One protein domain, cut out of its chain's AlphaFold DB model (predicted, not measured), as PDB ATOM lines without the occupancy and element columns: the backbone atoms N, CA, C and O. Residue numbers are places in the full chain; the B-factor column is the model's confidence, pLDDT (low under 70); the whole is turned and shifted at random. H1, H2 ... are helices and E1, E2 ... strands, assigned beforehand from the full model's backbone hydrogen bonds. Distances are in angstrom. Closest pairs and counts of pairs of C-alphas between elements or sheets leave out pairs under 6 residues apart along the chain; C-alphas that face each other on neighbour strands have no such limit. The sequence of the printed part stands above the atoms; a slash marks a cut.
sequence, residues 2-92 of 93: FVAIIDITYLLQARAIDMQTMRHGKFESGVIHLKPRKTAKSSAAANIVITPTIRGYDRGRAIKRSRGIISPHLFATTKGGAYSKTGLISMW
ATOM      1  N   PHE A   2     154.766 210.317 191.110       81.62
ATOM      2  CA  PHE A   2     153.378 210.602 191.492       81.62
ATOM      3  C   PHE A   2     152.785 211.910 190.934       81.62
ATOM      4  O   PHE A   2     151.857 211.852 190.142       81.62
ATOM      5  N   VAL A   3     153.374 213.071 191.252       81.25
ATOM      6  CA  VAL A   3     152.868 214.383 190.787       81.25
ATOM      7  C   VAL A   3     152.767 214.451 189.258       81.25
ATOM      8  O   VAL A   3     151.737 214.830 188.728       81.25
ATOM      9  N   ALA A   4     153.786 213.972 188.535       81.25
ATOM     10  CA  ALA A   4     153.772 213.954 187.070       81.25
ATOM     11  C   ALA A   4     152.706 213.005 186.485       81.25
ATOM     12  O   ALA A   4     152.179 213.266 185.407       81.25
ATOM     13  N   ILE A   5     152.388 211.908 187.188       84.12
ATOM     14  CA  ILE A   5     151.287 211.008 186.818       84.12
ATOM     15  C   ILE A   5     149.954 211.737 186.989       84.12
ATOM     16  O   ILE A   5     149.140 211.678 186.074       84.12
ATOM     17  N   ILE A   6     149.736 212.428 188.111       82.62
ATOM     18  CA  ILE A   6     148.504 213.192 188.363       82.62
ATOM     19  C   ILE A   6     148.333 214.296 187.322       82.62
ATOM     20  O   ILE A   6     147.295 214.328 186.666       82.62
ATOM     21  N   ASP A   7     149.364 215.117 187.106       80.06
ATOM     22  CA  ASP A   7     149.341 216.217 186.137       80.06
ATOM     23  C   ASP A   7     148.939 215.711 184.744       80.06
ATOM     24  O   ASP A   7     148.021 216.239 184.121       80.06
ATOM     25  N   ILE A   8     149.582 214.639 184.261       78.75
ATOM     26  CA  ILE A   8     149.262 214.068 182.946       78.75
ATOM     27  C   ILE A   8     147.878 213.422 182.934       78.75
ATOM     28  O   ILE A   8     147.147 213.582 181.963       78.75
ATOM     29  N   THR A   9     147.496 212.695 183.981       81.31
ATOM     30  CA  THR A   9     146.180 212.042 184.024       81.31
ATOM     31  C   THR A   9     145.060 213.080 183.981       81.31
ATOM     32  O   THR A   9     144.082 212.880 183.266       81.31
ATOM     33  N   TYR A  10     145.229 214.196 184.697       80.00
ATOM     34  CA  TYR A  10     144.297 215.318 184.698       80.00
ATOM     35  C   TYR A  10     144.237 216.001 183.327       80.00
ATOM     36  O   TYR A  10     143.159 216.106 182.747       80.00
ATOM     37  N   LEU A  11     145.391 216.389 182.768       76.81
ATOM     38  CA  LEU A  11     145.468 217.083 181.475       76.81
ATOM     39  C   LEU A  11     144.929 216.245 180.314       76.81
ATOM     40  O   LEU A  11     144.309 216.779 179.400       76.81
ATOM     41  N   LEU A  12     145.176 214.935 180.338       76.25
ATOM     42  CA  LEU A  12     144.740 214.032 179.278       76.25
ATOM     43  C   LEU A  12     143.346 213.448 179.513       76.25
ATOM     44  O   LEU A  12     142.867 212.694 178.667       76.25
ATOM     45  N   GLN A  13     142.744 213.704 180.680       76.69
ATOM     46  CA  GLN A  13     141.557 212.990 181.166       76.69
ATOM     47  C   GLN A  13     141.677 211.462 180.977       76.69
ATOM     48  O   GLN A  13     140.719 210.755 180.658       76.69
ATOM     49  N   ALA A  14     142.897 210.941 181.129       77.62
ATOM     50  CA  ALA A  14     143.221 209.564 180.796       77.62
ATOM     51  C   ALA A  14     142.750 208.617 181.902       77.62
ATOM     52  O   ALA A  14     142.847 208.910 183.092       77.62
ATOM     53  N   ARG A  15     142.299 207.411 181.541       79.19
ATOM     54  CA  ARG A  15     141.993 206.389 182.551       79.19
ATOM     55  C   ARG A  15     143.295 205.799 183.085       79.19
ATOM     56  O   ARG A  15     144.283 205.677 182.361       79.19
ATOM     57  N   ALA A  16     143.265 205.278 184.311       81.56
ATOM     58  CA  ALA A  16     144.416 204.598 184.917       81.56
ATOM     59  C   ALA A  16     145.023 203.491 184.020       81.56
ATOM     60  O   ALA A  16     146.235 203.295 183.997       81.56
ATOM     61  N   ILE A  17     144.201 202.781 183.238       80.75
ATOM     62  CA  ILE A  17     144.682 201.738 182.317       80.75
ATOM     63  C   ILE A  17     145.424 202.298 181.094       80.75
ATOM     64  O   ILE A  17     146.344 201.663 180.575       80.75
ATOM     65  N   ASP A  18     145.054 203.497 180.648       79.56
ATOM     66  CA  ASP A  18     145.720 204.181 179.543       79.56
ATOM     67  C   ASP A  18     147.082 204.717 180.026       79.56
ATOM     68  O   ASP A  18     148.096 204.545 179.350       79.56
ATOM     69  N   MET A  19     147.145 205.217 181.267       81.50
ATOM     70  CA  MET A  19     148.388 205.627 181.936       81.50
ATOM     71  C   MET A  19     149.360 204.461 182.162       81.50
ATOM     72  O   MET A  19     150.561 204.592 181.928       81.50
ATOM     73  N   GLN A  20     148.845 203.291 182.552       83.12
ATOM     74  CA  GLN A  20     149.638 202.067 182.719       83.12
ATOM     75  C   GLN A  20     150.352 201.643 181.420       83.12
ATOM     76  O   GLN A  20     151.468 201.117 181.451       83.12
ATOM     77  N   THR A  21     149.711 201.857 180.269       78.75
ATOM     78  CA  THR A  21     150.214 201.423 178.956       78.75
ATOM     79  C   THR A  21     150.967 202.518 178.200       78.75
ATOM     80  O   THR A  21     151.397 202.305 177.064       78.75
ATOM     81  N   MET A  22     151.172 203.677 178.828       79.94
ATOM     82  CA  MET A  22     151.856 204.812 178.228       79.94
ATOM     83  C   MET A  22     153.360 204.543 178.087       79.94
ATOM     84  O   MET A  22     154.048 204.186 179.048       79.94
ATOM     85  N   ARG A  23     153.878 204.710 176.866       82.31
ATOM     86  CA  ARG A  23     155.280 204.459 176.496       82.31
ATOM     87  C   ARG A  23     155.909 205.718 175.910       82.31
ATOM     88  O   ARG A  23     155.195 206.558 175.371       82.31
ATOM     89  N   HIS A  24     157.238 205.810 175.970       69.88
ATOM     90  CA  HIS A  24     157.988 206.968 175.461       69.88
ATOM     91  C   HIS A  24     157.721 207.270 173.979       69.88
ATOM     92  O   HIS A  24     157.584 208.434 173.633       69.88
ATOM     93  N   GLY A  25     157.567 206.240 173.140       64.56
ATOM     94  CA  GLY A  25     157.311 206.386 171.698       64.56
ATOM     95  C   GLY A  25     155.859 206.676 171.306       64.56
ATOM     96  O   GLY A  25     155.540 206.645 170.132       64.56
ATOM     97  N   LYS A  26     154.949 206.913 172.260       64.94
ATOM     98  CA  LYS A  26     153.567 207.335 171.946       64.94
ATOM     99  C   LYS A  26     153.397 208.853 171.816       64.94
ATOM    100  O   LYS A  26     152.274 209.313 171.630       64.94
ATOM    101  N   PHE A  27     154.492 209.590 171.979       65.50
ATOM    102  CA  PHE A  27     154.573 211.041 171.893       65.50
ATOM    103  C   PHE A  27     155.351 211.359 170.619       65.50
ATOM    104  O   PHE A  27     156.573 211.477 170.652       65.50
ATOM    105  N   GLU A  28     154.652 211.419 169.492       60.31
ATOM    106  CA  GLU A  28     155.243 211.779 168.203       60.31
ATOM    107  C   GLU A  28     154.696 213.141 167.783       60.31
ATOM    108  O   GLU A  28     153.502 213.402 167.923       60.31
ATOM    109  N   SER A  29     155.580 214.027 167.317       60.53
ATOM    110  CA  SER A  29     155.220 215.297 166.663       60.53
ATOM    111  C   SER A  29     154.197 216.166 167.408       60.53
ATOM    112  O   SER A  29     153.379 216.840 166.789       60.53
ATOM    113  N   GLY A  30     154.220 216.158 168.744       62.25
ATOM    114  CA  GLY A  30     153.284 216.959 169.528       62.25
ATOM    115  C   GLY A  30     151.893 216.334 169.684       62.25
ATOM    116  O   GLY A  30     150.950 217.067 169.954       62.25
ATOM    117  N   VAL A  31     151.719 215.016 169.539       66.00
ATOM    118  CA  VAL A  31     150.429 214.333 169.758       66.00
ATOM    119  C   VAL A  31     150.604 213.085 170.629       66.00
ATOM    120  O   VAL A  31     151.575 212.341 170.500       66.00
ATOM    121  N   ILE A  32     149.647 212.853 171.534       73.12
ATOM    122  CA  ILE A  32     149.550 211.645 172.360       73.12
ATOM    123  C   ILE A  32     148.384 210.800 171.873       73.12
ATOM    124  O   ILE A  32     147.226 211.219 171.916       73.12
ATOM    125  N   HIS A  33     148.691 209.563 171.493       69.00
ATOM    126  CA  HIS A  33     147.689 208.584 171.088       69.00
ATOM    127  C   HIS A  33     147.266 207.700 172.269       69.00
ATOM    128  O   HIS A  33     147.910 206.687 172.600       69.00
ATOM    129  N   LEU A  34     146.141 208.045 172.900       70.44
ATOM    130  CA  LEU A  34     145.508 207.177 173.889       70.44
ATOM    131  C   LEU A  34     144.714 206.093 173.156       70.44
ATOM    132  O   LEU A  34     143.655 206.340 172.586       70.44
ATOM    133  N   LYS A  35     145.245 204.864 173.170       65.19
ATOM    134  CA  LYS A  35     144.564 203.689 172.613       65.19
ATOM    135  C   LYS A  35     143.897 202.905 173.748       65.19
ATOM    136  O   LYS A  35     144.628 202.314 174.546       65.19
ATOM    137  N   PRO A  36     142.556 202.846 173.799       60.44
ATOM    138  CA  PRO A  36     141.823 202.033 174.761       60.44
ATOM    139  C   PRO A  36     142.219 200.558 174.695       60.44
ATOM    140  O   PRO A  36     142.355 199.986 173.614       60.44
ATOM    141  N   ARG A  37     142.344 199.911 175.860       57.59
ATOM    142  CA  ARG A  37     142.622 198.466 175.947       57.59
ATOM    143  C   ARG A  37     141.392 197.589 175.650       57.59
ATOM    144  O   ARG A  37     141.564 196.460 175.203       57.59
ATOM    145  N   LYS A  38     140.164 198.076 175.881       50.34
ATOM    146  CA  LYS A  38     138.923 197.391 175.470       50.34
ATOM    147  C   LYS A  38     138.441 197.971 174.142       50.34
ATOM    148  O   LYS A  38     138.178 199.167 174.080       50.34
ATOM    149  N   THR A  39     138.415 197.095 173.132       46.28
ATOM    150  CA  THR A  39     137.811 197.197 171.788       46.28
ATOM    151  C   THR A  39     137.602 198.608 171.233       46.28
ATOM    152  O   THR A  39     136.771 199.368 171.719       46.28
ATOM    153  N   ALA A  40     138.255 198.891 170.102       46.34
ATOM    154  CA  ALA A  40     138.092 200.114 169.306       46.34
ATOM    155  C   ALA A  40     136.627 200.480 168.974       46.34
ATOM    156  O   ALA A  40     136.352 201.618 168.623       46.34
ATOM    157  N   LYS A  41     135.692 199.528 169.105       46.47
ATOM    158  CA  LYS A  41     134.254 199.710 168.876       46.47
ATOM    159  C   LYS A  41     133.480 200.339 170.047       46.47
ATOM    160  O   LYS A  41     132.342 200.730 169.842       46.47
ATOM    161  N   SER A  42     134.041 200.410 171.259       45.56
ATOM    162  CA  SER A  42     133.293 200.830 172.465       45.56
ATOM    163  C   SER A  42     133.979 201.889 173.329       45.56
ATOM    164  O   SER A  42     133.375 202.394 174.269       45.56
ATOM    165  N   SER A  43     135.210 202.284 173.004       50.25
ATOM    166  CA  SER A  43     135.803 203.507 173.555       50.25
ATOM    167  C   SER A  43     136.504 204.251 172.426       50.25
ATOM    168  O   SER A  43     137.339 203.657 171.744       50.25
ATOM    169  N   ALA A  44     136.169 205.525 172.219       52.09
ATOM    170  CA  ALA A  44     136.821 206.349 171.211       52.09
ATOM    171  C   ALA A  44     138.321 206.451 171.524       52.09
ATOM    172  O   ALA A  44     138.713 206.769 172.649       52.09
ATOM    173  N   ALA A  45     139.169 206.132 170.546       59.12
ATOM    174  CA  ALA A  45     140.576 206.490 170.619       59.12
ATOM    175  C   ALA A  45     140.667 208.021 170.602       59.12
ATOM    176  O   ALA A  45     140.104 208.655 169.712       59.12
ATOM    177  N   ALA A  46     141.330 208.600 171.598       63.12
ATOM    178  CA  ALA A  46     141.489 210.041 171.708       63.12
ATOM    179  C   ALA A  46     142.918 210.414 171.309       63.12
ATOM    180  O   ALA A  46     143.889 209.938 171.909       63.12
ATOM    181  N   ASN A  47     143.030 211.258 170.286       61.75
ATOM    182  CA  ASN A  47     144.275 211.928 169.943       61.75
ATOM    183  C   ASN A  47     144.284 213.256 170.685       61.75
ATOM    184  O   ASN A  47     143.409 214.090 170.465       61.75
ATOM    185  N   ILE A  48     145.249 213.434 171.578       65.75
ATOM    186  CA  ILE A  48     145.364 214.655 172.371       65.75
ATOM    187  C   ILE A  48     146.584 215.414 171.868       65.75
ATOM    188  O   ILE A  48     147.698 214.890 171.905       65.75
ATOM    189  N   VAL A  49     146.365 216.631 171.372       62.03
ATOM    190  CA  VAL A  49     147.449 217.523 170.951       62.03
ATOM    191  C   VAL A  49     148.222 217.967 172.192       62.03
ATOM    192  O   VAL A  49     147.645 218.431 173.174       62.03
ATOM    193  N   ILE A  50     149.540 217.798 172.150       59.91
ATOM    194  CA  ILE A  50     150.479 218.228 173.178       59.91
ATOM    195  C   ILE A  50     150.559 219.747 173.125       59.91
ATOM    196  O   ILE A  50     151.214 220.331 172.266       59.91
ATOM    197  N   THR A  51     149.889 220.396 174.069       60.59
ATOM    198  CA  THR A  51     150.066 221.822 174.329       60.59
ATOM    199  C   THR A  51     151.337 222.044 175.166       60.59
ATOM    200  O   THR A  51     151.774 221.134 175.881       60.59
ATOM    201  N   PRO A  52     151.935 223.253 175.156       56.88
ATOM    202  CA  PRO A  52     153.099 223.593 175.994       56.88
ATOM    203  C   PRO A  52     152.893 223.331 177.500       56.88
ATOM    204  O   PRO A  52     153.844 223.275 178.280       56.88
ATOM    205  N   THR A  53     151.640 223.152 177.920       55.25
ATOM    206  CA  THR A  53     151.213 222.858 179.287       55.25
ATOM    207  C   THR A  53     151.475 221.413 179.725       55.25
ATOM    208  O   THR A  53     151.435 221.144 180.925       55.25
ATOM    209  N   ILE A  54     151.827 220.478 178.828       61.91
ATOM    210  CA  ILE A  54     152.180 219.090 179.206       61.91
ATOM    211  C   ILE A  54     153.622 219.007 179.756       61.91
ATOM    212  O   ILE A  54     154.407 218.117 179.432       61.91
ATOM    213  N   ARG A  55     153.964 219.901 180.693       61.78
ATOM    214  CA  ARG A  55     155.198 219.841 181.500       61.78
ATOM    215  C   ARG A  55     155.336 218.518 182.260       61.78
ATOM    216  O   ARG A  55     156.442 218.115 182.619       61.78
ATOM    217  N   GLY A  56     154.224 217.823 182.502       66.25
ATOM    218  CA  GLY A  56     154.217 216.516 183.151       66.25
ATOM    219  C   GLY A  56     155.016 215.449 182.388       66.25
ATOM    220  O   GLY A  56     155.600 214.571 183.027       66.25
ATOM    221  N   TYR A  57     155.115 215.541 181.054       74.06
ATOM    222  CA  TYR A  57     155.860 214.569 180.242       74.06
ATOM    223  C   TYR A  57     157.365 214.702 180.468       74.06
ATOM    224  O   TYR A  57     158.029 213.741 180.877       74.06
ATOM    225  N   ASP A  58     157.887 215.917 180.296       78.31
ATOM    226  CA  ASP A  58     159.302 216.216 180.515       78.31
ATOM    227  C   ASP A  58     159.698 215.953 181.963       78.31
ATOM    228  O   ASP A  58     160.746 215.363 182.236       78.31
ATOM    229  N   ARG A  59     158.812 216.281 182.909       78.44
ATOM    230  CA  ARG A  59     159.011 215.977 184.327       78.44
ATOM    231  C   ARG A  59     159.083 214.472 184.584       78.44
ATOM    232  O   ARG A  59     159.942 214.027 185.344       78.44
ATOM    233  N   GLY A  60     158.231 213.671 183.943       79.38
ATOM    234  CA  GLY A  60     158.284 212.207 184.008       79.38
ATOM    235  C   GLY A  60     159.619 211.651 183.502       79.38
ATOM    236  O   GLY A  60     160.253 210.835 184.180       79.38
ATOM    237  N   ARG A  61     160.100 212.152 182.356       81.44
ATOM    238  CA  ARG A  61     161.416 211.787 181.800       81.44
ATOM    239  C   ARG A  61     162.569 212.191 182.713       81.44
ATOM    240  O   ARG A  61     163.436 211.361 182.986       81.44
ATOM    241  N   ALA A  62     162.559 213.424 183.214       84.00
ATOM    242  CA  ALA A  62     163.582 213.940 184.116       84.00
ATOM    243  C   ALA A  62     163.673 213.103 185.400       84.00
ATOM    244  O   ALA A  62     164.766 212.725 185.814       84.00
ATOM    245  N   ILE A  63     162.526 212.722 185.976       84.56
ATOM    246  CA  ILE A  63     162.464 211.875 187.175       84.56
ATOM    247  C   ILE A  63     162.996 210.462 186.907       84.56
ATOM    248  O   ILE A  63     163.639 209.882 187.779       84.56
ATOM    249  N   LYS A  64     162.742 209.875 185.730       85.31
ATOM    250  CA  LYS A  64     163.337 208.570 185.381       85.31
ATOM    251  C   LYS A  64     164.851 208.664 185.251       85.31
ATOM    252  O   LYS A  64     165.546 207.799 185.776       85.31
ATOM    253  N   ARG A  65     165.341 209.712 184.581       86.12
ATOM    254  CA  ARG A  65     166.774 209.946 184.383       86.12
ATOM    255  C   ARG A  65     167.489 210.160 185.715       86.12
ATOM    256  O   ARG A  65     168.503 209.517 185.944       86.12
ATOM    257  N   SER A  66     166.930 210.976 186.610       87.06
ATOM    258  CA  SER A  66     167.528 211.221 187.929       87.06
ATOM    259  C   SER A  66     167.547 209.986 188.831       87.06
ATOM    260  O   SER A  66     168.380 209.897 189.723       87.06
ATOM    261  N   ARG A  67     166.652 209.019 188.593       85.31
ATOM    262  CA  ARG A  67     166.567 207.759 189.348       85.31
ATOM    263  C   ARG A  67     167.239 206.569 188.655       85.31
ATOM    264  O   ARG A  67     167.120 205.459 189.158       85.31
ATOM    265  N   GLY A  68     167.868 206.761 187.493       85.56
ATOM    266  CA  GLY A  68     168.500 205.675 186.731       85.56
ATOM    267  C   GLY A  68     167.534 204.589 186.228       85.56
ATOM    268  O   GLY A  68     167.947 203.460 185.989       85.56
ATOM    269  N   ILE A  69     166.237 204.891 186.076       87.62
ATOM    270  CA  ILE A  69     165.225 203.878 185.734       87.62
ATOM    271  C   ILE A  69     165.162 203.670 184.214       87.62
ATOM    272  O   ILE A  69     164.585 204.487 183.485       87.62
ATOM    273  N   ILE A  70     165.666 202.526 183.746       85.19
ATOM    274  CA  ILE A  70     165.530 202.068 182.356       85.19
ATOM    275  C   ILE A  70     164.220 201.284 182.223       85.19
ATOM    276  O   ILE A  70     164.012 200.269 182.879       85.19
ATOM    277  N   SER A  71     163.290 201.784 181.409       86.62
ATOM    278  CA  SER A  71     161.988 201.137 181.205       86.62
ATOM    279  C   SER A  71     161.298 201.650 179.940       86.62
ATOM    280  O   SER A  71     161.400 202.852 179.660       86.62
ATOM    281  N   PRO A  72     160.543 200.801 179.216       84.56
ATOM    282  CA  PRO A  72     159.722 201.236 178.086       84.56
ATOM    283  C   PRO A  72     158.515 202.093 178.510       84.56
ATOM    284  O   PRO A  72     157.969 202.837 177.695       84.56
ATOM    285  N   HIS A  73     158.092 202.007 179.774       85.44
ATOM    286  CA  HIS A  73     156.960 202.766 180.302       85.44
ATOM    287  C   HIS A  73     157.368 204.205 180.600       85.44
ATOM    288  O   HIS A  73     158.402 204.429 181.233       85.44
ATOM    289  N   LEU A  74     156.551 205.182 180.202       82.62
ATOM    290  CA  LEU A  74     156.794 206.586 180.550       82.62
ATOM    291  C   LEU A  74     156.796 206.764 182.074       82.62
ATOM    292  O   LEU A  74     157.704 207.378 182.631       82.62
ATOM    293  N   PHE A  75     155.827 206.138 182.740       85.31
ATOM    294  CA  PHE A  75     155.722 206.081 184.192       85.31
ATOM    295  C   PHE A  75     156.044 204.674 184.671       85.31
ATOM    296  O   PHE A  75     155.213 203.767 184.629       85.31
ATOM    297  N   ALA A  76     157.286 204.501 185.103       87.81
ATOM    298  CA  ALA A  76     157.781 203.238 185.610       87.81
ATOM    299  C   ALA A  76     157.873 203.266 187.137       87.81
ATOM    300  O   ALA A  76     158.168 204.297 187.748       87.81
ATOM    301  N   THR A  77     157.654 202.102 187.738       87.50
ATOM    302  CA  THR A  77     158.013 201.827 189.130       87.50
ATOM    303  C   THR A  77     159.536 201.851 189.302       87.50
ATOM    304  O   THR A  77     160.287 201.852 188.324       87.50
ATOM    305  N   THR A  78     160.020 201.829 190.545       83.00
ATOM    306  CA  THR A  78     161.464 201.734 190.842       83.00
ATOM    307  C   THR A  78     162.112 200.482 190.254       83.00
ATOM    308  O   THR A  78     163.283 200.516 189.902       83.00
ATOM    309  N   LYS A  79     161.338 199.404 190.069       85.56
ATOM    310  CA  LYS A  79     161.775 198.157 189.423       85.56
ATOM    311  C   LYS A  79     161.688 198.195 187.889       85.56
ATOM    312  O   LYS A  79     161.837 197.168 187.245       85.56
ATOM    313  N   GLY A  80     161.351 199.339 187.289       83.50
ATOM    314  CA  GLY A  80     161.214 199.490 185.836       83.50
ATOM    315  C   GLY A  80     159.909 198.936 185.240       83.50
ATOM    316  O   GLY A  80     159.616 199.191 184.072       83.50
ATOM    317  N   GLY A  81     159.081 198.242 186.022       88.19
ATOM    318  CA  GLY A  81     157.774 197.744 185.583       88.19
ATOM    319  C   GLY A  81     156.698 198.833 185.523       88.19
ATOM    320  O   GLY A  81     156.854 199.906 186.115       88.19
ATOM    321  N   ALA A  82     155.587 198.542 184.846       87.81
ATOM    322  CA  ALA A  82     154.398 199.392 184.853       87.81
ATOM    323  C   ALA A  82     153.766 199.469 186.251       87.81
ATOM    324  O   ALA A  82     153.797 198.502 187.013       87.81
ATOM    325  N   TYR A  83     153.119 200.591 186.567       87.88
ATOM    326  CA  TYR A  83     152.243 200.652 187.736       87.88
ATOM    327  C   TYR A  83     151.023 199.738 187.553       87.88
ATOM    328  O   TYR A  83     150.514 199.570 186.443       87.88
ATOM    329  N   SER A  84     150.529 199.146 188.640       88.19
ATOM    330  CA  SER A  84     149.257 198.420 188.622       88.19
ATOM    331  C   SER A  84     148.083 199.400 188.555       88.19
ATOM    332  O   SER A  84     148.169 200.527 189.042       88.19
ATOM    333  N   LYS A  85     146.945 198.968 187.996       83.31
ATOM    334  CA  LYS A  85     145.711 199.773 187.993       83.31
ATOM    335  C   LYS A  85     145.305 200.171 189.417       83.31
ATOM    336  O   LYS A  85     144.934 201.315 189.643       83.31
ATOM    337  N   THR A  86     145.382 199.235 190.361       86.44
ATOM    338  CA  THR A  86     145.059 199.479 191.773       86.44
ATOM    339  C   THR A  86     146.013 200.486 192.401       86.44
ATOM    340  O   THR A  86     145.547 201.413 193.051       86.44
ATOM    341  N   GLY A  87     147.317 200.370 192.131       85.69
ATOM    342  CA  GLY A  87     148.325 201.316 192.607       85.69
ATOM    343  C   GLY A  87     148.167 202.713 192.009       85.69
ATOM    344  O   GLY A  87     148.442 203.690 192.686       85.69
ATOM    345  N   LEU A  88     147.692 202.832 190.766       85.44
ATOM    346  CA  LEU A  88     147.354 204.129 190.170       85.44
ATOM    347  C   LEU A  88     146.082 204.728 190.774       85.44
ATOM    348  O   LEU A  88     146.014 205.936 190.931       85.44
ATOM    349  N   ILE A  89     145.081 203.914 191.114       84.25
ATOM    350  CA  ILE A  89     143.846 204.397 191.754       84.25
ATOM    351  C   ILE A  89     144.113 204.838 193.194       84.25
ATOM    352  O   ILE A  89     143.601 205.870 193.610       84.25
ATOM    353  N   SER A  90     144.937 204.102 193.947       84.06
ATOM    354  CA  SER A  90     145.290 204.478 195.321       84.06
ATOM    355  C   SER A  90     146.055 205.795 195.403       84.06
ATOM    356  O   SER A  90     146.135 206.360 196.477       84.06
ATOM    357  N   MET A  91     146.613 206.289 194.293       81.62
ATOM    358  CA  MET A  91     147.260 207.599 194.244       81.62
ATOM    359  C   MET A  91     146.280 208.781 194.314       81.62
ATOM    360  O   MET A  91     146.718 209.906 194.515       81.62
ATOM    361  N   TRP A  92     144.982 208.536 194.120       78.19
ATOM    362  CA  TRP A  92     143.925 209.555 194.165       78.19
ATOM    363  C   TRP A  92     143.144 209.563 195.481       78.19
ATOM    364  O   TRP A  92     142.204 210.341 195.618       78.19
TER     365      TRP A  92
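This is residues 2 to 92 of the 93 residues of an uncharacterized protein of Massilia flava (UniProt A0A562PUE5). Two helices, H1 and H3, run partly side by side in opposite ways; a two-strand hairpin, E1 and E2, makes one end of the long axis, H3 the other, and H4 packs on short H2. The 91 printed residues, under half in named elements, run H1 H2 E1 E2 H3 H4, mostly helix, the strands antiparallel. The whole is compact, radius of gyration of the C-alphas 12.7 A, spanning 39 by 30 by 23 A.

Find C-alpha 2 at (153.378, 210.602, 191.492), where H1, residues 2 to 11, begins its 14.3 A. Next come H2, 16 to 20, 6.2 A; E1, 31 to 34, and E2, 46 to 49, 9.6 A each; H3, 55 to 66, 16.4 A; and H4, 85 to 92, 11.7 A, ending at C-alpha 92 (143.925, 209.555, 194.165).

H1 touches residues 56 to 60 of H3, at a shallow tilt of 23 degrees, opposite ways; the closest C-alphas, of Ala 4 and Gly 56, are 4.7 A apart. H1 and H2 only just touch, with 3 pairs of C-alphas within 8 A, closest Thr 9 and Met 19, 7.1 A. H2 touches H4, closest C-alphas Ala 16 and Lys 85, 5.9 A. In the hairpin, N 32 and O 48 are within hydrogen-bond range, 2.8 A. H1, H2 and H3 have every O i to N i+4 pair within range, H4 2 of 4.

The farthest C-alphas, of Lys 41 and Ser 66, are 40.0 A apart. The printed part has no cut; the links E1 to E2 and H3 to H4 are long. Look for pLDDT under 70 at residues 24 to 31, 33 and 35 to 56.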